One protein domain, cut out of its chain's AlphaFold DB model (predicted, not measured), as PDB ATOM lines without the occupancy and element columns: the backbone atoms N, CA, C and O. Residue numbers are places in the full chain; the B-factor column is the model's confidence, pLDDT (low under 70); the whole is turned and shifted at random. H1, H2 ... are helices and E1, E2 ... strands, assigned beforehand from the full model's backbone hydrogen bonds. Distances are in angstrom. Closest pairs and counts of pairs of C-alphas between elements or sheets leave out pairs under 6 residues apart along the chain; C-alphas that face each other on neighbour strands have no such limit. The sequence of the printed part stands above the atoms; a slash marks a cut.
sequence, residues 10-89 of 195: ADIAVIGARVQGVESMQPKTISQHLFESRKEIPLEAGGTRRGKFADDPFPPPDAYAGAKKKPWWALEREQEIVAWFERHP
ATOM      1  N   ALA A  10     172.105 109.314 160.128       76.31
ATOM      2  CA  ALA A  10     172.670 107.991 160.384       76.31
ATOM      3  C   ALA A  10     171.955 107.300 161.553       76.31
ATOM      4  O   ALA A  10     171.596 106.135 161.426       76.31
ATOM      5  N   ASP A  11     171.648 108.027 162.626       78.50
ATOM      6  CA  ASP A  11     170.920 107.482 163.779       78.50
ATOM      7  C   ASP A  11     169.484 107.097 163.396       78.50
ATOM      8  O   ASP A  11     169.005 106.013 163.721       78.50
ATOM      9  N   ILE A  12     168.824 107.915 162.573       81.81
ATOM     10  CA  ILE A  12     167.514 107.567 162.004       81.81
ATOM     11  C   ILE A  12     167.596 106.364 161.074       81.81
ATOM     12  O   ILE A  12     166.671 105.556 161.038       81.81
ATOM     13  N   ALA A  13     168.689 106.216 160.326       82.88
ATOM     14  CA  ALA A  13     168.883 105.032 159.505       82.88
ATOM     15  C   ALA A  13     169.020 103.766 160.370       82.88
ATOM     16  O   ALA A  13     168.487 102.728 159.987       82.88
ATOM     17  N   VAL A  14     169.654 103.850 161.545       82.75
ATOM     18  CA  VAL A  14     169.708 102.745 162.518       82.75
ATOM     19  C   VAL A  14     168.310 102.416 163.051       82.75
ATOM     20  O   VAL A  14     167.905 101.255 163.013       82.75
ATOM     21  N   ILE A  15     167.536 103.426 163.464       85.44
ATOM     22  CA  ILE A  15     166.152 103.243 163.936       85.44
ATOM     23  C   ILE A  15     165.288 102.610 162.838       85.44
ATOM     24  O   ILE A  15     164.627 101.598 163.069       85.44
ATOM     25  N   GLY A  16     165.334 103.157 161.623       83.75
ATOM     26  CA  GLY A  16     164.588 102.645 160.477       83.75
ATOM     27  C   GLY A  16     165.006 101.229 160.081       83.75
ATOM     28  O   GLY A  16     164.147 100.416 159.750       83.75
ATOM     29  N   ALA A  17     166.301 100.901 160.141       81.81
ATOM     30  CA  ALA A  17     166.796  99.552 159.876       81.81
ATOM     31  C   ALA A  17     166.247  98.537 160.888       81.81
ATOM     32  O   ALA A  17     165.751  97.483 160.489       81.81
ATOM     33  N   ARG A  18     166.257  98.906 162.175       84.56
ATOM     34  CA  ARG A  18     165.702  98.106 163.272       84.56
ATOM     35  C   ARG A  18     164.199  97.873 163.102       84.56
ATOM     36  O   ARG A  18     163.767  96.728 163.135       84.56
ATOM     37  N   VAL A  19     163.416  98.931 162.870       84.94
ATOM     38  CA  VAL A  19     161.947  98.839 162.715       84.94
ATOM     39  C   VAL A  19     161.556  98.033 161.477       84.94
ATOM     40  O   VAL A  19     160.622  97.240 161.515       84.94
ATOM     41  N   GLN A  20     162.283  98.199 160.371       79.69
ATOM     42  CA  GLN A  20     161.977  97.513 159.113       79.69
ATOM     43  C   GLN A  20     162.626  96.126 158.989       79.69
ATOM     44  O   GLN A  20     162.455  95.479 157.955       79.69
ATOM     45  N   GLY A  21     163.381  95.672 159.996       78.19
ATOM     46  CA  GLY A  21     164.034  94.361 159.997       78.19
ATOM     47  C   GLY A  21     165.076  94.181 158.887       78.19
ATOM     48  O   GLY A  21     165.197  93.092 158.328       78.19
ATOM     49  N   VAL A  22     165.805  95.242 158.522       74.50
ATOM     50  CA  VAL A  22     166.867  95.190 157.502       74.50
ATOM     51  C   VAL A  22     168.246  95.361 158.132       74.50
ATOM     52  O   VAL A  22     168.409  96.109 159.088       74.50
ATOM     53  N   GLU A  23     169.256  94.708 157.553       76.44
ATOM     54  CA  GLU A  23     170.643  94.736 158.048       76.44
ATOM     55  C   GLU A  23     171.214  96.160 158.148       76.44
ATOM     56  O   GLU A  23     171.911  96.502 159.099       76.44
ATOM     57  N   SER A  24     170.911  97.014 157.168       76.44
ATOM     58  CA  SER A  24     171.271  98.428 157.222       76.44
ATOM     59  C   SER A  24     170.353  99.281 156.354       76.44
ATOM     60  O   SER A  24     169.849  98.861 155.307       76.44
ATOM     61  N   MET A  25     170.175 100.530 156.775       75.50
ATOM     62  CA  MET A  25     169.567 101.581 155.973       75.50
ATOM     63  C   MET A  25     170.616 102.653 155.689       75.50
ATOM     64  O   MET A  25     171.475 102.945 156.515       75.50
ATOM     65  N   GLN A  26     170.584 103.226 154.489       77.81
ATOM     66  CA  GLN A  26     171.569 104.224 154.087       77.81
ATOM     67  C   GLN A  26     171.088 105.628 154.486       77.81
ATOM     68  O   GLN A  26     169.924 105.947 154.234       77.81
ATOM     69  N   PRO A  27     171.956 106.525 154.990       73.50
ATOM     70  CA  PRO A  27     171.564 107.902 155.315       73.50
ATOM     71  C   PRO A  27     170.933 108.653 154.129       73.50
ATOM     72  O   PRO A  27     170.002 109.436 154.300       73.50
ATOM     73  N   LYS A  28     171.367 108.354 152.895       75.06
ATOM     74  CA  LYS A  28     170.756 108.888 151.663       75.06
ATOM     75  C   LYS A  28     169.279 108.499 151.519       75.06
ATOM     76  O   LYS A  28     168.487 109.279 150.999       75.06
ATOM     77  N   THR A  29     168.904 107.303 151.971       79.38
ATOM     78  CA  THR A  29     167.508 106.858 151.999       79.38
ATOM     79  C   THR A  29     166.696 107.743 152.933       79.38
ATOM     80  O   THR A  29     165.609 108.163 152.553       79.38
ATOM     81  N   ILE A  30     167.231 108.103 154.100       82.69
ATOM     82  CA  ILE A  30     166.573 109.032 155.029       82.69
ATOM     83  C   ILE A  30     166.416 110.420 154.403       82.69
ATOM     84  O   ILE A  30     165.330 110.991 154.443       82.69
ATOM     85  N   SER A  31     167.450 110.929 153.724       79.44
ATOM     86  CA  SER A  31     167.353 112.198 152.986       79.44
ATOM     87  C   SER A  31     166.258 112.183 151.913       79.44
ATOM     88  O   SER A  31     165.576 113.188 151.729       79.44
ATOM     89  N   GLN A  32     166.052 111.051 151.228       81.25
ATOM     90  CA  GLN A  32     164.954 110.906 150.270       81.25
ATOM     91  C   GLN A  32     163.587 110.926 150.963       81.25
ATOM     92  O   GLN A  32     162.691 111.605 150.478       81.25
ATOM     93  N   HIS A  33     163.412 110.216 152.083       82.25
ATOM     94  CA  HIS A  33     162.143 110.220 152.823       82.25
ATOM     95  C   HIS A  33     161.777 111.630 153.292       82.25
ATOM     96  O   HIS A  33     160.672 112.087 153.027       82.25
ATOM     97  N   LEU A  34     162.745 112.360 153.853       81.06
ATOM     98  CA  LEU A  34     162.593 113.769 154.222       81.06
ATOM     99  C   LEU A  34     162.128 114.650 153.059       81.06
ATOM    100  O   LEU A  34     161.277 115.523 153.224       81.06
ATOM    101  N   PHE A  35     162.705 114.444 151.875       81.25
ATOM    102  CA  PHE A  35     162.310 115.176 150.678       81.25
ATOM    103  C   PHE A  35     160.885 114.814 150.239       81.25
ATOM    104  O   PHE A  35     160.088 115.704 149.958       81.25
ATOM    105  N   GLU A  36     160.551 113.522 150.244       83.81
ATOM    106  CA  GLU A  36     159.238 112.990 149.862       83.81
ATOM    107  C   GLU A  36     158.118 113.280 150.870       83.81
ATOM    108  O   GLU A  36     156.949 113.114 150.536       83.81
ATOM    109  N   SER A  37     158.431 113.728 152.083       84.44
ATOM    110  CA  SER A  37     157.439 114.178 153.065       84.44
ATOM    111  C   SER A  37     156.963 115.615 152.856       84.44
ATOM    112  O   SER A  37     156.046 116.065 153.537       84.44
ATOM    113  N   ARG A  38     157.560 116.362 151.921       83.19
ATOM    114  CA  ARG A  38     157.141 117.738 151.634       83.19
ATOM    115  C   ARG A  38     155.787 117.760 150.930       83.19
ATOM    116  O   ARG A  38     155.546 116.989 150.003       83.19
ATOM    117  N   LYS A  39     154.932 118.715 151.313       86.00
ATOM    118  CA  LYS A  39     153.638 118.940 150.650       86.00
ATOM    119  C   LYS A  39     153.811 119.259 149.166       86.00
ATOM    120  O   LYS A  39     153.047 118.754 148.353       86.00
ATOM    121  N   GLU A  40     154.840 120.028 148.826       87.44
ATOM    122  CA  GLU A  40     155.171 120.402 147.454       87.44
ATOM    123  C   GLU A  40     156.666 120.218 147.191       87.44
ATOM    124  O   GLU A  40     157.525 120.630 147.974       87.44
ATOM    125  N   ILE A  41     156.969 119.574 146.070       86.25
ATOM    126  CA  ILE A  41     158.309 119.250 145.602       86.25
ATOM    127  C   ILE A  41     158.476 119.848 144.204       86.25
ATOM    128  O   ILE A  41     157.701 119.487 143.314       86.25
ATOM    129  N   PRO A  42     159.471 120.719 143.973       84.12
ATOM    130  CA  PRO A  42     159.707 121.288 142.653       84.12
ATOM    131  C   PRO A  42     160.181 120.216 141.666       84.12
ATOM    132  O   PRO A  42     160.974 119.337 142.016       84.12
ATOM    133  N   LEU A  43     159.701 120.304 140.427       84.88
ATOM    134  CA  LEU A  43     160.138 119.468 139.309       84.88
ATOM    135  C   LEU A  43     161.132 120.235 138.428       84.88
ATOM    136  O   LEU A  43     160.975 121.433 138.211       84.88
ATOM    137  N   GLU A  44     162.130 119.541 137.871       77.44
ATOM    138  CA  GLU A  44     163.128 120.156 136.975       77.44
ATOM    139  C   GLU A  44     162.505 120.762 135.708       77.44
ATOM    140  O   GLU A  44     162.998 121.760 135.193       77.44
ATOM    141  N   ALA A  45     161.397 120.189 135.227       77.75
ATOM    142  CA  ALA A  45     160.662 120.665 134.055       77.75
ATOM    143  C   ALA A  45     159.720 121.855 134.348       77.75
ATOM    144  O   ALA A  45     158.973 122.272 133.465       77.75
ATOM    145  N   GLY A  46     159.745 122.397 135.571       83.00
ATOM    146  CA  GLY A  46     158.797 123.400 136.051       83.00
ATOM    147  C   GLY A  46     157.574 122.783 136.743       83.00
ATOM    148  O   GLY A  46     157.205 121.634 136.498       83.00
ATOM    149  N   GLY A  47     156.957 123.555 137.641       85.88
ATOM    150  CA  GLY A  47     155.826 123.118 138.468       85.88
ATOM    151  C   GLY A  47     156.231 122.373 139.745       85.88
ATOM    152  O   GLY A  47     157.413 122.223 140.068       85.88
ATOM    153  N   THR A  48     155.228 121.917 140.494       91.12
ATOM    154  CA  THR A  48     155.407 121.148 141.730       91.12
ATOM    155  C   THR A  48     154.626 119.840 141.666       91.12
ATOM    156  O   THR A  48     153.582 119.738 141.024       91.12
ATOM    157  N   ARG A  49     155.141 118.811 142.341       89.19
ATOM    158  CA  ARG A  49     154.388 117.596 142.659       89.19
ATOM    159  C   ARG A  49     154.206 117.471 144.160       89.19
ATOM    160  O   ARG A  49     155.038 117.945 144.932       89.19
ATOM    161  N   ARG A  50     153.168 116.753 144.574       86.50
ATOM    162  CA  ARG A  50     153.004 116.360 145.972       86.50
ATOM    163  C   ARG A  50     154.031 115.287 146.349       86.50
ATOM    164  O   ARG A  50     154.318 114.387 145.553       86.50
ATOM    165  N   GLY A  51     154.618 115.399 147.537       85.56
ATOM    166  CA  GLY A  51     155.507 114.373 148.075       85.56
ATOM    167  C   GLY A  51     154.760 113.085 148.405       85.56
ATOM    168  O   GLY A  51     153.586 113.112 148.778       85.56
ATOM    169  N   LYS A  52     155.441 111.942 148.268       84.31
ATOM    170  CA  LYS A  52     154.845 110.621 148.521       84.31
ATOM    171  C   LYS A  52     154.279 110.473 149.939       84.31
ATOM    172  O   LYS A  52     153.288 109.776 150.120       84.31
ATOM    173  N   PHE A  53     154.907 111.104 150.925       84.38
ATOM    174  CA  PHE A  53     154.520 111.036 152.335       84.38
ATOM    175  C   PHE A  53     153.922 112.366 152.813       84.38
ATOM    176  O   PHE A  53     154.042 112.717 153.976       84.38
ATOM    177  N   ALA A  54     153.322 113.152 151.915       84.69
ATOM    178  CA  ALA A  54     152.768 114.462 152.260       84.69
ATOM    179  C   ALA A  54     151.497 114.400 153.128       84.69
ATOM    180  O   ALA A  54     151.132 115.415 153.718       84.69
ATOM    181  N   ASP A  55     150.795 113.264 153.150       82.75
ATOM    182  CA  ASP A  55     149.632 113.027 154.025       82.75
ATOM    183  C   ASP A  55     150.040 112.596 155.447       82.75
ATOM    184  O   ASP A  55     149.267 112.767 156.381       82.75
ATOM    185  N   ASP A  56     151.260 112.080 155.620       83.06
ATOM    186  CA  ASP A  56     151.844 111.692 156.911       83.06
ATOM    187  C   ASP A  56     153.354 112.002 156.889       83.06
ATOM    188  O   ASP A  56     154.186 111.124 156.607       83.06
ATOM    189  N   PRO A  57     153.718 113.286 157.060       83.19
ATOM    190  CA  PRO A  57     155.080 113.750 156.866       83.19
ATOM    191  C   PRO A  57     156.021 113.174 157.920       83.19
ATOM    192  O   PRO A  57     155.651 112.975 159.076       83.19
ATOM    193  N   PHE A  58     157.275 112.953 157.524       83.69
ATOM    194  CA  PHE A  58     158.337 112.628 158.462       83.69
ATOM    195  C   PHE A  58     158.401 113.724 159.537       83.69
ATOM    196  O   PHE A  58     158.343 114.904 159.163       83.69
ATOM    197  N   PRO A  59     158.535 113.372 160.831       76.94
ATOM    198  CA  PRO A  59     158.610 114.345 161.913       76.94
ATOM    199  C   PRO A  59     159.579 115.491 161.579       76.94
ATOM    200  O   PRO A  59     160.753 115.229 161.275       76.94
ATOM    201  N   PRO A  60     159.115 116.756 161.549       68.50
ATOM    202  CA  PRO A  60     159.985 117.882 161.251       68.50
ATOM    203  C   PRO A  60     160.970 118.110 162.408       68.50
ATOM    204  O   PRO A  60     160.668 117.768 163.550       68.50
ATOM    205  N   PRO A  61     162.154 118.683 162.139       63.41
ATOM    206  CA  PRO A  61     163.079 119.077 163.195       63.41
ATOM    207  C   PRO A  61     162.492 120.245 164.002       63.41
ATOM    208  O   PRO A  61     162.106 121.257 163.415       63.41
ATOM    209  N   ASP A  62     162.483 120.143 165.332       55.38
ATOM    210  CA  ASP A  62     161.989 121.222 166.206       55.38
ATOM    211  C   ASP A  62     163.021 122.354 166.376       55.38
ATOM    212  O   ASP A  62     162.668 123.491 166.689       55.38
ATOM    213  N   ALA A  63     164.307 122.083 166.109       52.72
ATOM    214  CA  ALA A  63     165.369 123.086 166.104       52.72
ATOM    215  C   ALA A  63     166.482 122.768 165.084       52.72
ATOM    216  O   ALA A  63     166.745 121.618 164.729       52.72
ATOM    217  N   TYR A  64     167.186 123.810 164.634       54.38
ATOM    218  CA  TYR A  64     168.415 123.694 163.843       54.38
ATOM    219  C   TYR A  64     169.615 123.998 164.745       54.38
ATOM    220  O   TYR A  64     169.769 125.123 165.215       54.38
ATOM    221  N   ALA A  65     170.483 123.014 164.981       44.22
ATOM    222  CA  ALA A  65     171.660 123.204 165.824       44.22
ATOM    223  C   ALA A  65     172.859 123.748 165.018       44.22
ATOM    224  O   ALA A  65     173.352 123.111 164.082       44.22
ATOM    225  N   GLY A  66     173.360 124.916 165.434       39.88
ATOM    226  CA  GLY A  66     174.662 125.470 165.050       39.88
ATOM    227  C   GLY A  66     174.739 126.172 163.686       39.88
ATOM    228  O   GLY A  66     173.883 126.026 162.814       39.88
ATOM    229  N   ALA A  67     175.844 126.898 163.476       44.59
ATOM    230  CA  ALA A  67     176.167 127.701 162.285       44.59
ATOM    231  C   ALA A  67     176.116 126.954 160.926       44.59
ATOM    232  O   ALA A  67     176.306 127.564 159.878       44.59
ATOM    233  N   LYS A  68     175.857 125.637 160.918       46.62
ATOM    234  CA  LYS A  68     175.823 124.771 159.728       46.62
ATOM    235  C   LYS A  68     174.417 124.307 159.302       46.62
ATOM    236  O   LYS A  68     174.346 123.394 158.485       46.62
ATOM    237  N   LYS A  69     173.320 124.910 159.799       53.28
ATOM    238  CA  LYS A  69     171.927 124.672 159.327       53.28
ATOM    239  C   LYS A  69     171.594 123.186 159.086       53.28
ATOM    240  O   LYS A  69     171.008 122.831 158.065       53.28
ATOM    241  N   LYS A  70     171.995 122.292 159.994       51.06
ATOM    242  CA  LYS A  70     171.609 120.880 159.897       51.06
ATOM    243  C   LYS A  70     170.267 120.703 160.617       51.06
ATOM    244  O   LYS A  70     170.184 121.108 161.776       51.06
ATOM    245  N   PRO A  71     169.222 120.180 159.949       52.81
ATOM    246  CA  PRO A  71     167.948 119.897 160.604       52.81
ATOM    247  C   PRO A  71     168.185 118.831 161.668       52.81
ATOM    248  O   PRO A  71     168.774 117.796 161.352       52.81
ATOM    249  N   TRP A  72     167.783 119.101 162.911       55.41
ATOM    250  CA  TRP A  72     168.019 118.177 164.008       55.41
ATOM    251  C   TRP A  72     166.712 117.697 164.650       55.41
ATOM    252  O   TRP A  72     165.900 118.502 165.098       55.41
ATOM    253  N   TRP A  73     166.533 116.376 164.732       61.22
ATOM    254  CA  TRP A  73     165.514 115.724 165.561       61.22
ATOM    255  C   TRP A  73     166.047 115.635 166.987       61.22
ATOM    256  O   TRP A  73     166.752 114.693 167.359       61.22
ATOM    257  N   ALA A  74     165.895 116.731 167.721       50.62
ATOM    258  CA  ALA A  74     166.412 116.868 169.072       50.62
ATOM    259  C   ALA A  74     165.270 116.531 170.024       50.62
ATOM    260  O   ALA A  74     164.155 116.970 169.766       50.62
ATOM    261  N   LEU A  75     165.578 115.825 171.116       52.75
ATOM    262  CA  LEU A  75     164.674 115.448 172.218       52.75
ATOM    263  C   LEU A  75     163.903 114.139 172.004       52.75
ATOM    264  O   LEU A  75     162.724 114.170 171.702       52.75
ATOM    265  N   GLU A  76     164.554 112.986 172.184       59.44
ATOM    266  CA  GLU A  76     163.885 111.701 172.502       59.44
ATOM    267  C   GLU A  76     162.702 111.265 171.598       59.44
ATOM    268  O   GLU A  76     161.931 110.375 171.946       59.44
ATOM    269  N   ARG A  77     162.588 111.801 170.374       69.19
ATOM    270  CA  ARG A  77     161.508 111.477 169.419       69.19
ATOM    271  C   ARG A  77     161.707 110.133 168.715       69.19
ATOM    272  O   ARG A  77     161.116 109.891 167.664       69.19
ATOM    273  N   GLU A  78     162.540 109.248 169.265       77.00
ATOM    274  CA  GLU A  78     162.756 107.900 168.731       77.00
ATOM    275  C   GLU A  78     161.423 107.167 168.577       77.00
ATOM    276  O   GLU A  78     161.190 106.568 167.536       77.00
ATOM    277  N   GLN A  79     160.514 107.301 169.547       81.75
ATOM    278  CA  GLN A  79     159.175 106.707 169.481       81.75
ATOM    279  C   GLN A  79     158.359 107.222 168.288       81.75
ATOM    280  O   GLN A  79     157.686 106.444 167.621       81.75
ATOM    281  N   GLU A  80     158.446 108.512 167.966       81.44
ATOM    282  CA  GLU A  80     157.724 109.094 166.831       81.44
ATOM    283  C   GLU A  80     158.338 108.695 165.489       81.44
ATOM    284  O   GLU A  80     157.614 108.436 164.527       81.44
ATOM    285  N   ILE A  81     159.669 108.606 165.424       83.75
ATOM    286  CA  ILE A  81     160.397 108.104 164.254       83.75
ATOM    287  C   ILE A  81     160.060 106.625 164.029       83.75
ATOM    288  O   ILE A  81     159.800 106.222 162.895       83.75
ATOM    289  N   VAL A  82     160.031 105.828 165.101       86.06
ATOM    290  CA  VAL A  82     159.605 104.424 165.082       86.06
ATOM    291  C   VAL A  82     158.173 104.325 164.571       86.06
ATOM    292  O   VAL A  82     157.955 103.671 163.555       86.06
ATOM    293  N   ALA A  83     157.233 105.053 165.176       86.69
ATOM    294  CA  ALA A  83     155.832 105.047 164.770       86.69
ATOM    295  C   ALA A  83     155.650 105.487 163.308       86.69
ATOM    296  O   ALA A  83     154.813 104.942 162.590       86.69
ATOM    297  N   TRP A  84     156.443 106.451 162.834       88.06
ATOM    298  CA  TRP A  84     156.445 106.841 161.427       88.06
ATOM    299  C   TRP A  84     156.901 105.678 160.530       88.06
ATOM    300  O   TRP A  84     156.214 105.333 159.569       88.06
ATOM    301  N   PHE A  85     158.011 105.006 160.855       85.12
ATOM    302  CA  PHE A  85     158.475 103.842 160.087       85.12
ATOM    303  C   PHE A  85     157.517 102.647 160.146       85.12
ATOM    304  O   PHE A  85     157.433 101.901 159.171       85.12
ATOM    305  N   GLU A  86     156.791 102.470 161.249       84.44
ATOM    306  CA  GLU A  86     155.763 101.437 161.405       84.44
ATOM    307  C   GLU A  86     154.532 101.703 160.529       84.44
ATOM    308  O   GLU A  86     153.976 100.760 159.966       84.44
ATOM    309  N   ARG A  87     154.133 102.972 160.351       82.06
ATOM    310  CA  ARG A  87     153.060 103.378 159.418       82.06
ATOM    311  C   ARG A  87     153.482 103.294 157.953       82.06
ATOM    312  O   ARG A  87     152.641 103.063 157.083       82.06
ATOM    313  N   HIS A  88     154.781 103.433 157.686       76.06
ATOM    314  CA  HIS A  88     155.383 103.320 156.355       76.06
ATOM    315  C   HIS A  88     156.318 102.110 156.275       76.06
ATOM    316  O   HIS A  88     157.516 102.277 155.994       76.06
ATOM    317  N   PRO A  89     155.807 100.880 156.503       63.69
ATOM    318  CA  PRO A  89     156.643  99.699 156.446       63.69
ATOM    319  C   PRO A  89     157.259  99.627 155.057       63.69
ATOM    320  O   PRO A  89     156.631  99.973 154.044       63.69
TER     321      PRO A  89
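Overview. This is residues 10 to 89 of the 195 residues of an uncharacterized protein of Micromonospora costi (UniProt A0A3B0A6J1). Three short helices make a small open cluster, H1 touching both H2 and H3 while H2 and H3 stay apart, and two arms reach out from it: a small hairpin of E1 and E2, and a long loop whose far part, around residues 41 to 49, is pinched by a short pairing. The printed part has 80 residues, with elements in the order H1, H2, E1, E2, H3; the two strands form an antiparallel sheet, E1 - E2. The class is mostly helix, though only 36 of the 80 residues are in named elements. The whole is only just compact, close to loose, with a radius of gyration of the C-alphas of 13.5 A and spans of 37 by 33 by 21 A.

Along the chain. E1 is residues 63 to 65, 6.3 A long, and E2 residues 70 to 72, 6.1 A. H1, residues 10 to 19, begins at C-alpha 10 (172.670, 107.991, 160.384) and is 14.3 A long. H2, residues 27 to 36, measures 14.4 A. H3, residues 78 to 87, measures 14.2 A and ends at C-alpha 87 (153.060, 103.378, 159.418).

Arrangement. E1 and E2 are a hairpin, antiparallel at 129 degrees, with N 72 and O 63 within hydrogen-bond range at 3.3 A. Both strands are apart from H1. H1 touches H3, the closest C-alphas being those of Gly 16 and Phe 85, 6.2 A; they run the same way at a steep tilt of 52 degrees. H1 touches H2, closest at the C-alphas of Ala 10 and Pro 27, 5.2 A, about perpendicular at 82 degrees. In H1, H2 and H3 every O i to N i+4 pair is within hydrogen-bond range. Residues 41 to 42 pair antiparallel with residues 48 to 49.

Size, cuts and confidence. The C-alphas farthest apart, those of Ala 45 and Glu 76, are 39.6 A apart. The printed part has no cut. The link from H2 to E1, 26 residues, is long. Mean pLDDT of the printed part is 75.6; residues 60 to 77 and residue 89 are under 70.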